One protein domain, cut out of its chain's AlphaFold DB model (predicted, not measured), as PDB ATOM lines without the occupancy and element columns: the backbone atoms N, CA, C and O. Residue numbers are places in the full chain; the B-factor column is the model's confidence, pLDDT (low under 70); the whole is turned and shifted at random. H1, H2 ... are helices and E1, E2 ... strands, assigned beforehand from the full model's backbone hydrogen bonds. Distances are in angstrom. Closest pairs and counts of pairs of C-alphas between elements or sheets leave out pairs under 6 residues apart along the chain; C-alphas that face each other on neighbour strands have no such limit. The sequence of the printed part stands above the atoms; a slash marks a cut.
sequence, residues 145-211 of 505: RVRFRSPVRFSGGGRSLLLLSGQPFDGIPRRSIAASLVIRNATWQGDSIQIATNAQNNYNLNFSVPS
ATOM      1  N   ARG A 145       3.762   8.439 -39.449       92.94
ATOM      2  CA  ARG A 145       4.747   8.673 -38.394       92.94
ATOM      3  C   ARG A 145       4.079   9.336 -37.207       92.94
ATOM      4  O   ARG A 145       3.439  10.371 -37.358       92.94
ATOM      5  N   VAL A 146       4.283   8.767 -36.024       92.62
ATOM      6  CA  VAL A 146       3.795   9.328 -34.763       92.62
ATOM      7  C   VAL A 146       4.958   9.561 -33.812       92.62
ATOM      8  O   VAL A 146       5.832   8.709 -33.634       92.62
ATOM      9  N   ARG A 147       4.980  10.747 -33.202       94.12
ATOM     10  CA  ARG A 147       5.961  11.123 -32.187       94.12
ATOM     11  C   ARG A 147       5.228  11.525 -30.922       94.12
ATOM     12  O   ARG A 147       4.398  12.424 -30.956       94.12
ATOM     13  N   PHE A 148       5.589  10.906 -29.807       93.56
ATOM     14  CA  PHE A 148       4.981  11.195 -28.515       93.56
ATOM     15  C   PHE A 148       5.987  11.030 -27.383       93.56
ATOM     16  O   PHE A 148       7.010  10.354 -27.511       93.56
ATOM     17  N   ARG A 149       5.703  11.689 -26.262       93.06
ATOM     18  CA  ARG A 149       6.463  11.515 -25.028       93.06
ATOM     19  C   ARG A 149       5.919  10.294 -24.295       93.06
ATOM     20  O   ARG A 149       4.706  10.155 -24.186       93.06
ATOM     21  N   SER A 150       6.801   9.440 -23.780       91.12
ATOM     22  CA  SER A 150       6.371   8.320 -22.941       91.12
ATOM     23  C   SER A 150       5.621   8.843 -21.712       91.12
ATOM     24  O   SER A 150       6.126   9.764 -21.053       91.12
ATOM     25  N   PRO A 151       4.452   8.274 -21.373       87.62
ATOM     26  CA  PRO A 151       3.743   8.649 -20.157       87.62
ATOM     27  C   PRO A 151       4.448   8.123 -18.898       87.62
ATOM     28  O   PRO A 151       4.317   8.708 -17.825       87.62
ATOM     29  N   VAL A 152       5.270   7.080 -19.042       87.00
ATOM     30  CA  VAL A 152       6.170   6.585 -17.996       87.00
ATOM     31  C   VAL A 152       7.550   7.213 -18.179       87.00
ATOM     32  O   VAL A 152       8.124   7.174 -19.271       87.00
ATOM     33  N   ARG A 153       8.104   7.804 -17.113       87.00
ATOM     34  CA  ARG A 153       9.466   8.353 -17.131       87.00
ATOM     35  C   ARG A 153      10.478   7.251 -16.842       87.00
ATOM     36  O   ARG A 153      10.437   6.646 -15.778       87.00
ATOM     37  N   PHE A 154      11.424   7.067 -17.752       84.81
ATOM     38  CA  PHE A 154      12.523   6.122 -17.586       84.81
ATOM     39  C   PHE A 154      13.801   6.864 -17.183       84.81
ATOM     40  O   PHE A 154      14.184   7.848 -17.826       84.81
ATOM     41  N   SER A 155      14.452   6.400 -16.114       84.12
ATOM     42  CA  SER A 155      15.731   6.922 -15.604       84.12
ATOM     43  C   SER A 155      16.955   6.153 -16.119       84.12
ATOM     44  O   SER A 155      18.079   6.620 -15.951       84.12
ATOM     45  N   GLY A 156      16.748   5.005 -16.770       81.50
ATOM     46  CA  GLY A 156      17.790   4.150 -17.337       81.50
ATOM     47  C   GLY A 156      17.310   3.418 -18.591       81.50
ATOM     48  O   GLY A 156      16.188   3.623 -19.055       81.50
ATOM     49  N   GLY A 157      18.181   2.582 -19.159       81.00
ATOM     50  CA  GLY A 157      17.821   1.699 -20.269       81.00
ATOM     51  C   GLY A 157      16.936   0.533 -19.821       81.00
ATOM     52  O   GLY A 157      16.840   0.225 -18.637       81.00
ATOM     53  N   GLY A 158      16.301  -0.131 -20.782       82.88
ATOM     54  CA  GLY A 158      15.451  -1.293 -20.533       82.88
ATOM     55  C   GLY A 158      14.645  -1.670 -21.768       82.88
ATOM     56  O   GLY A 158      14.678  -0.965 -22.781       82.88
ATOM     57  N   ARG A 159      13.915  -2.782 -21.686       85.38
ATOM     58  CA  ARG A 159      12.889  -3.141 -22.670       85.38
ATOM     59  C   ARG A 159      11.538  -2.610 -22.203       85.38
ATOM     60  O   ARG A 159      11.282  -2.525 -21.007       85.38
ATOM     61  N   SER A 160      10.694  -2.243 -23.153       88.44
ATOM     62  CA  SER A 160       9.329  -1.790 -22.908       88.44
ATOM     63  C   SER A 160       8.409  -2.348 -23.981       88.44
ATOM     64  O   SER A 160       8.818  -2.486 -25.138       88.44
ATOM     65  N   LEU A 161       7.160  -2.596 -23.612       91.50
ATOM     66  CA  LEU A 161       6.089  -2.892 -24.550       91.50
ATOM     67  C   LEU A 161       5.301  -1.610 -24.817       91.50
ATOM     68  O   LEU A 161       4.994  -0.864 -23.890       91.50
ATOM     69  N   LEU A 162       5.007  -1.344 -26.086       92.94
ATOM     70  CA  LEU A 162       4.077  -0.296 -26.490       92.94
ATOM     71  C   LEU A 162       2.834  -0.941 -27.076       92.94
ATOM     72  O   LEU A 162       2.957  -1.811 -27.932       92.94
ATOM     73  N   LEU A 163       1.670  -0.473 -26.643       93.81
ATOM     74  CA  LEU A 163       0.372  -0.877 -27.162       93.81
ATOM     75  C   LEU A 163      -0.224   0.298 -27.937       93.81
ATOM     76  O   LEU A 163      -0.329   1.404 -27.406       93.81
ATOM     77  N   LEU A 164      -0.555   0.067 -29.205       93.25
ATOM     78  CA  LEU A 164      -1.211   1.036 -30.076       93.25
ATOM     79  C   LEU A 164      -2.634   0.570 -30.374       93.25
ATOM     80  O   LEU A 164      -2.825  -0.520 -30.902       93.25
ATOM     81  N   SER A 165      -3.614   1.421 -30.108       93.25
ATOM     82  CA  SER A 165      -5.018   1.186 -30.443       93.25
ATOM     83  C   SER A 165      -5.642   2.439 -31.052       93.25
ATOM     84  O   SER A 165      -5.132   3.551 -30.889       93.25
ATOM     85  N   GLY A 166      -6.729   2.255 -31.799       91.94
ATOM     86  CA  GLY A 166      -7.488   3.347 -32.399       91.94
ATOM     87  C   GLY A 166      -8.194   2.955 -33.692       91.94
ATOM     88  O   GLY A 166      -7.862   1.949 -34.316       91.94
ATOM     89  N   GLN A 167      -9.109   3.827 -34.123       91.31
ATOM     90  CA  GLN A 167      -9.961   3.635 -35.302       91.31
ATOM     91  C   GLN A 167      -9.243   3.222 -36.599       91.31
ATOM     92  O   GLN A 167      -9.812   2.456 -37.371       91.31
ATOM     93  N   PRO A 168      -8.006   3.674 -36.897       90.69
ATOM     94  CA  PRO A 168      -7.315   3.233 -38.107       90.69
ATOM     95  C   PRO A 168      -7.058   1.722 -38.180       90.69
ATOM     96  O   PRO A 168      -6.766   1.221 -39.261       90.69
ATOM     97  N   PHE A 169      -7.125   1.013 -37.051       92.56
ATOM     98  CA  PHE A 169      -6.941  -0.436 -36.990       92.56
ATOM     99  C   PHE A 169      -8.269  -1.204 -36.950       92.56
ATOM    100  O   PHE A 169      -8.260  -2.439 -36.926       92.56
ATOM    101  N   ASP A 170      -9.404  -0.498 -36.985       91.12
ATOM    102  CA  ASP A 170     -10.723  -1.112 -37.094       91.12
ATOM    103  C   ASP A 170     -10.789  -1.957 -38.379       91.12
ATOM    104  O   ASP A 170     -10.244  -1.598 -39.425       91.12
ATOM    105  N   GLY A 171     -11.423  -3.125 -38.297       91.81
ATOM    106  CA  GLY A 171     -11.527  -4.065 -39.420       91.81
ATOM    107  C   GLY A 171     -10.286  -4.931 -39.693       91.81
ATOM    108  O   GLY A 171     -10.392  -5.889 -40.456       91.81
ATOM    109  N   ILE A 172      -9.134  -4.675 -39.058       95.88
ATOM    110  CA  ILE A 172      -7.949  -5.542 -39.181       95.88
ATOM    111  C   ILE A 172      -8.114  -6.774 -38.270       95.88
ATOM    112  O   ILE A 172      -8.357  -6.611 -37.072       95.88
ATOM    113  N   PRO A 173      -7.962  -8.016 -38.767       96.75
ATOM    114  CA  PRO A 173      -8.018  -9.200 -37.922       96.75
ATOM    115  C   PRO A 173      -6.915  -9.255 -36.877       96.75
ATOM    116  O   PRO A 173      -5.775  -8.861 -37.136       96.75
ATOM    117  N   ARG A 174      -7.252  -9.795 -35.700       95.88
ATOM    118  CA  ARG A 174      -6.378  -9.860 -34.517       95.88
ATOM    119  C   ARG A 174      -5.359 -10.998 -34.656       95.88
ATOM    120  O   ARG A 174      -5.319 -11.935 -33.873       95.88
ATOM    121  N   ARG A 175      -4.543 -10.934 -35.713       95.19
ATOM    122  CA  ARG A 175      -3.529 -11.933 -36.078       95.19
ATOM    123  C   ARG A 175      -2.156 -11.302 -36.205       95.19
ATOM    124  O   ARG A 175      -2.023 -10.230 -36.797       95.19
ATOM    125  N   SER A 176      -1.120 -11.981 -35.720       94.31
ATOM    126  CA  SER A 176       0.260 -11.477 -35.775       94.31
ATOM    127  C   SER A 176       0.700 -11.107 -37.193       94.31
ATOM    128  O   SER A 176       1.367 -10.094 -37.385       94.31
ATOM    129  N   ILE A 177       0.258 -11.859 -38.209       96.25
ATOM    130  CA  ILE A 177       0.547 -11.534 -39.611       96.25
ATOM    131  C   ILE A 177      -0.050 -10.179 -40.027       96.25
ATOM    132  O   ILE A 177       0.626  -9.389 -40.683       96.25
ATOM    133  N   ALA A 178      -1.261  -9.852 -39.573       96.44
ATOM    134  CA  ALA A 178      -1.912  -8.576 -39.847       96.44
ATOM    135  C   ALA A 178      -1.275  -7.420 -39.052       96.44
ATOM    136  O   ALA A 178      -1.028  -6.356 -39.615       96.44
ATOM    137  N   ALA A 179      -0.917  -7.642 -37.781       96.62
ATOM    138  CA  ALA A 179      -0.152  -6.669 -36.989       96.62
ATOM    139  C   ALA A 179       1.203  -6.343 -37.641       96.62
ATOM    140  O   ALA A 179       1.614  -5.181 -37.686       96.62
ATOM    141  N   SER A 180       1.861  -7.349 -38.222       96.00
ATOM    142  CA  SER A 180       3.156  -7.184 -38.886       96.00
ATOM    143  C   SER A 180       3.117  -6.270 -40.122       96.00
ATOM    144  O   SER A 180       4.141  -5.678 -40.475       96.00
ATOM    145  N   LEU A 181       1.942  -6.115 -40.750       95.81
ATOM    146  CA  LEU A 181       1.715  -5.165 -41.848       95.81
ATOM    147  C   LEU A 181       1.649  -3.712 -41.362       95.81
ATOM    148  O   LEU A 181       1.979  -2.797 -42.118       95.81
ATOM    149  N   VAL A 182       1.233  -3.495 -40.112       95.31
ATOM    150  CA  VAL A 182       1.188  -2.168 -39.491       95.31
ATOM    151  C   VAL A 182       2.591  -1.756 -39.061       95.31
ATOM    152  O   VAL A 182       3.095  -0.713 -39.489       95.31
ATOM    153  N   ILE A 183       3.243  -2.592 -38.249       94.62
ATOM    154  CA  ILE A 183       4.620  -2.406 -37.779       94.62
ATOM    155  C   ILE A 183       5.335  -3.751 -37.824       94.62
ATOM    156  O   ILE A 183       4.839  -4.760 -37.326       94.62
ATOM    157  N   ARG A 184       6.551  -3.763 -38.376       92.25
ATOM    158  CA  ARG A 184       7.363  -4.980 -38.469       92.25
ATOM    159  C   ARG A 184       7.573  -5.604 -37.083       92.25
ATOM    160  O   ARG A 184       8.000  -4.916 -36.160       92.25
ATOM    161  N   ASN A 185       7.357  -6.917 -36.986       89.38
ATOM    162  CA  ASN A 185       7.457  -7.715 -35.754       89.38
ATOM    163  C   ASN A 185       6.456  -7.325 -34.649       89.38
ATOM    164  O   ASN A 185       6.684  -7.668 -33.491       89.38
ATOM    165  N   ALA A 186       5.386  -6.598 -34.975       95.81
ATOM    166  CA  ALA A 186       4.302  -6.372 -34.031       95.81
ATOM    167  C   ALA A 186       3.381  -7.596 -33.935       95.81
ATOM    168  O   ALA A 186       3.231  -8.361 -34.893       95.81
ATOM    169  N   THR A 187       2.746  -7.752 -32.781       96.50
ATOM    170  CA  THR A 187       1.727  -8.771 -32.497       96.50
ATOM    171  C   THR A 187       0.457  -8.093 -32.003       96.50
ATOM    172  O   THR A 187       0.476  -6.911 -31.674       96.50
ATOM    173  N   TRP A 188      -0.662  -8.811 -31.964       94.56
ATOM    174  CA  TRP A 188      -1.850  -8.318 -31.265       94.56
ATOM    175  C   TRP A 188      -1.802  -8.700 -29.787       94.56
ATOM    176  O   TRP A 188      -1.332  -9.784 -29.446       94.56
ATOM    177  N   GLN A 189      -2.318  -7.813 -28.943       91.25
ATOM    178  CA  GLN A 189      -2.656  -8.055 -27.545       91.25
ATOM    179  C   GLN A 189      -4.001  -7.368 -27.274       91.25
ATOM    180  O   GLN A 189      -4.095  -6.140 -27.325       91.25
ATOM    181  N   GLY A 190      -5.055  -8.162 -27.065       89.44
ATOM    182  CA  GLY A 190      -6.430  -7.656 -27.058       89.44
ATOM    183  C   GLY A 190      -6.756  -6.890 -28.349       89.44
ATOM    184  O   GLY A 190      -6.440  -7.346 -29.448       89.44
ATOM    185  N   ASP A 191      -7.318  -5.689 -28.210       90.88
ATOM    186  CA  ASP A 191      -7.596  -4.759 -29.319       90.88
ATOM    187  C   ASP A 191      -6.441  -3.783 -29.613       90.88
ATOM    188  O   ASP A 191      -6.633  -2.729 -30.225       90.88
ATOM    189  N   SER A 192      -5.224  -4.107 -29.172       94.25
ATOM    190  CA  SER A 192      -4.040  -3.273 -29.382       94.25
ATOM    191  C   SER A 192      -2.941  -4.001 -30.147       94.25
ATOM    192  O   SER A 192      -2.698  -5.193 -29.974       94.25
ATOM    193  N   ILE A 193      -2.210  -3.247 -30.958       95.81
ATOM    194  CA  ILE A 193      -0.987  -3.697 -31.614       95.81
ATOM    195  C   ILE A 193       0.172  -3.492 -30.641       95.81
ATOM    196  O   ILE A 193       0.509  -2.363 -30.278       95.81
ATOM    197  N   GLN A 194       0.783  -4.594 -30.229       95.12
ATOM    198  CA  GLN A 194       1.896  -4.653 -29.299       95.12
ATOM    199  C   GLN A 194       3.236  -4.616 -30.034       95.12
ATOM    200  O   GLN A 194       3.468  -5.326 -31.013       95.12
ATOM    201  N   ILE A 195       4.155  -3.802 -29.519       94.69
ATOM    202  CA  ILE A 195       5.500  -3.624 -30.061       94.69
ATOM    203  C   ILE A 195       6.510  -3.792 -28.931       94.69
ATOM    204  O   ILE A 195       6.505  -3.030 -27.960       94.69
ATOM    205  N   ALA A 196       7.435  -4.734 -29.093       92.06
ATOM    206  CA  ALA A 196       8.611  -4.828 -28.238       92.06
ATOM    207  C   ALA A 196       9.663  -3.795 -28.666       92.06
ATOM    208  O   ALA A 196      10.147  -3.802 -29.798       92.06
ATOM    209  N   THR A 197      10.033  -2.894 -27.758       92.62
ATOM    210  CA  THR A 197      11.011  -1.831 -28.025       92.62
ATOM    211  C   THR A 197      11.885  -1.547 -26.801       92.62
ATOM    212  O   THR A 197      11.814  -2.235 -25.782       92.62
ATOM    213  N   ASN A 198      12.768  -0.559 -26.908       91.94
ATOM    214  CA  ASN A 198      13.554  -0.067 -25.783       91.94
ATOM    215  C   ASN A 198      12.787   1.029 -25.040       91.94
ATOM    216  O   ASN A 198      12.126   1.860 -25.664       91.94
ATOM    217  N   ALA A 199      12.935   1.064 -23.720       91.56
ATOM    218  CA  ALA A 199      12.403   2.119 -22.874       91.56
ATOM    219  C   ALA A 199      12.999   3.475 -23.290       91.56
ATOM    220  O   ALA A 199      14.217   3.669 -23.265       91.56
ATOM    221  N   GLN A 200      12.147   4.409 -23.720       93.69
ATOM    222  CA  GLN A 200      12.551   5.739 -24.177       93.69
ATOM    223  C   GLN A 200      11.587   6.790 -23.638       93.69
ATOM    224  O   GLN A 200      10.381   6.597 -23.626       93.69
ATOM    225  N   ASN A 201      12.103   7.954 -23.241       93.19
ATOM    226  CA  ASN A 201      11.246   9.062 -22.804       93.19
ATOM    227  C   ASN A 201      10.502   9.738 -23.973       93.19
ATOM    228  O   ASN A 201       9.532  10.455 -23.744       93.19
ATOM    229  N   ASN A 202      10.946   9.525 -25.216       94.69
ATOM    230  CA  ASN A 202      10.297  10.022 -26.426       94.69
ATOM    231  C   ASN A 202      10.314   8.927 -27.487       94.69
ATOM    232  O   ASN A 202      11.393   8.503 -27.897       94.69
ATOM    233  N   TYR A 203       9.140   8.528 -27.954       93.88
ATOM    234  CA  TYR A 203       8.990   7.554 -29.021       93.88
ATOM    235  C   TYR A 203       8.769   8.247 -30.357       93.88
ATOM    236  O   TYR A 203       8.158   9.315 -30.452       93.88
ATOM    237  N   ASN A 204       9.290   7.615 -31.400       94.81
ATOM    238  CA  ASN A 204       9.111   8.025 -32.777       94.81
ATOM    239  C   ASN A 204       8.881   6.772 -33.622       94.81
ATOM    240  O   ASN A 204       9.838   6.093 -33.992       94.81
ATOM    241  N   LEU A 205       7.614   6.461 -33.874       93.69
ATOM    242  CA  LEU A 205       7.200   5.236 -34.543       93.69
ATOM    243  C   LEU A 205       6.818   5.538 -35.988       93.69
ATOM    244  O   LEU A 205       6.093   6.498 -36.255       93.69
ATOM    245  N   ASN A 206       7.290   4.694 -36.901       93.38
ATOM    246  CA  ASN A 206       6.792   4.633 -38.268       93.38
ATOM    247  C   ASN A 206       5.864   3.424 -38.369       93.38
ATOM    248  O   ASN A 206       6.240   2.340 -37.921       93.38
ATOM    249  N   PHE A 207       4.687   3.606 -38.953       93.50
ATOM    250  CA  PHE A 207       3.697   2.549 -39.129       93.50
ATOM    251  C   PHE A 207       2.918   2.744 -40.429       93.50
ATOM    252  O   PHE A 207       2.901   3.831 -41.006       93.50
ATOM    253  N   SER A 208       2.275   1.686 -40.899       93.88
ATOM    254  CA  SER A 208       1.364   1.725 -42.043       93.88
ATOM    255  C   SER A 208      -0.036   1.334 -41.596       93.88
ATOM    256  O   SER A 208      -0.197   0.640 -40.599       93.88
ATOM    257  N   VAL A 209      -1.054   1.773 -42.330       93.56
ATOM    258  CA  VAL A 209      -2.426   1.301 -42.119       93.56
ATOM    259  C   VAL A 209      -2.822   0.515 -43.361       93.56
ATOM    260  O   VAL A 209      -3.148   1.132 -44.382       93.56
ATOM    261  N   PRO A 210      -2.696  -0.825 -43.320       94.94
ATOM    262  CA  PRO A 210      -2.954  -1.652 -44.484       94.94
ATOM    263  C   PRO A 210      -4.438  -1.592 -44.847       94.94
ATOM    264  O   PRO A 210      -5.303  -1.469 -43.979       94.94
ATOM    265  N   SER A 211      -4.749  -1.688 -46.139       94.69
ATOM    266  CA  SER A 211      -6.137  -1.890 -46.553       94.69
ATOM    267  C   SER A 211      -6.612  -3.288 -46.152       94.69
ATOM    268  O   SER A 211      -5.816  -4.223 -46.063       94.69
TER     269      SER A 211
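What this domain is: This is residues 145 to 211 of the 505 residues of an uncharacterized protein of Actinopolyspora mzabensis (UniProt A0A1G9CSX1). A small three-stranded sheet, E2, E4 and E3, has one short helix, H1, crossing over its E3 end, while a two-stranded ribbon of E1 and E5 forms a second, separate sheet. The 67 printed residues hold one named helix and five named strands, in the order E1 E2 H1 E3 E4 E5, a mixed class of helices and strands. The larger sheet runs E2, E4, E3; both sheets are antiparallel. The whole is compact, with a radius of gyration of the C-alphas of 12.3 A, yet rod-shaped, spanning 38 by 18 by 18 A.

How they stand to each other: Inner strand E4, residues 192 to 198, is antiparallel to E2, residues 159 to 164, at 154 degrees, with N 162 and O 195 2.9 A apart. E4 and E3, residues 187 to 189, form a hairpin; N 194 and O 187 are 2.7 A apart. H1, residues 176 to 182, is on this sheet at a height of 7.7 A, over E3 and across the strands at 89 degrees on the local plane; their closest C-alphas, Ser 176 and Thr 187, are 4.5 A apart. In H1, 1 of 3 O i to N i+4 pairs and 4 of 4 O i to N i+3 pairs are within hydrogen-bond range. E2, H1 and E3 make a split strand-helix-strand unit, two strands of one sheet with a helix between them along the chain and E4 between them in the sheet, its crossover right-handed. E1, residues 145 to 149, and E5, residues 202 to 207, are antiparallel at 160 degrees, with N 203 and O 148 2.8 A apart. E5 is apart from E2, E3 and E4.

Where its parts are: E4 is 18.2 A long, E2 16.5 A, E5 16.1 A, E1 13.8 A, H1 10.1 A and E3 6.7 A. C-alpha 145 of E1 is at (4.747, 8.673, -38.394), and C-alpha 207 of E5 at (3.697, 2.549, -39.129).

The domain as a whole: The C-alphas farthest apart, Ser 155 and Ser 211, are 38.9 A apart. The printed part has no cut. The link from E2 to H1, 11 residues, is long. Mean pLDDT of the printed part is 92.3, and no printed residue is under 70.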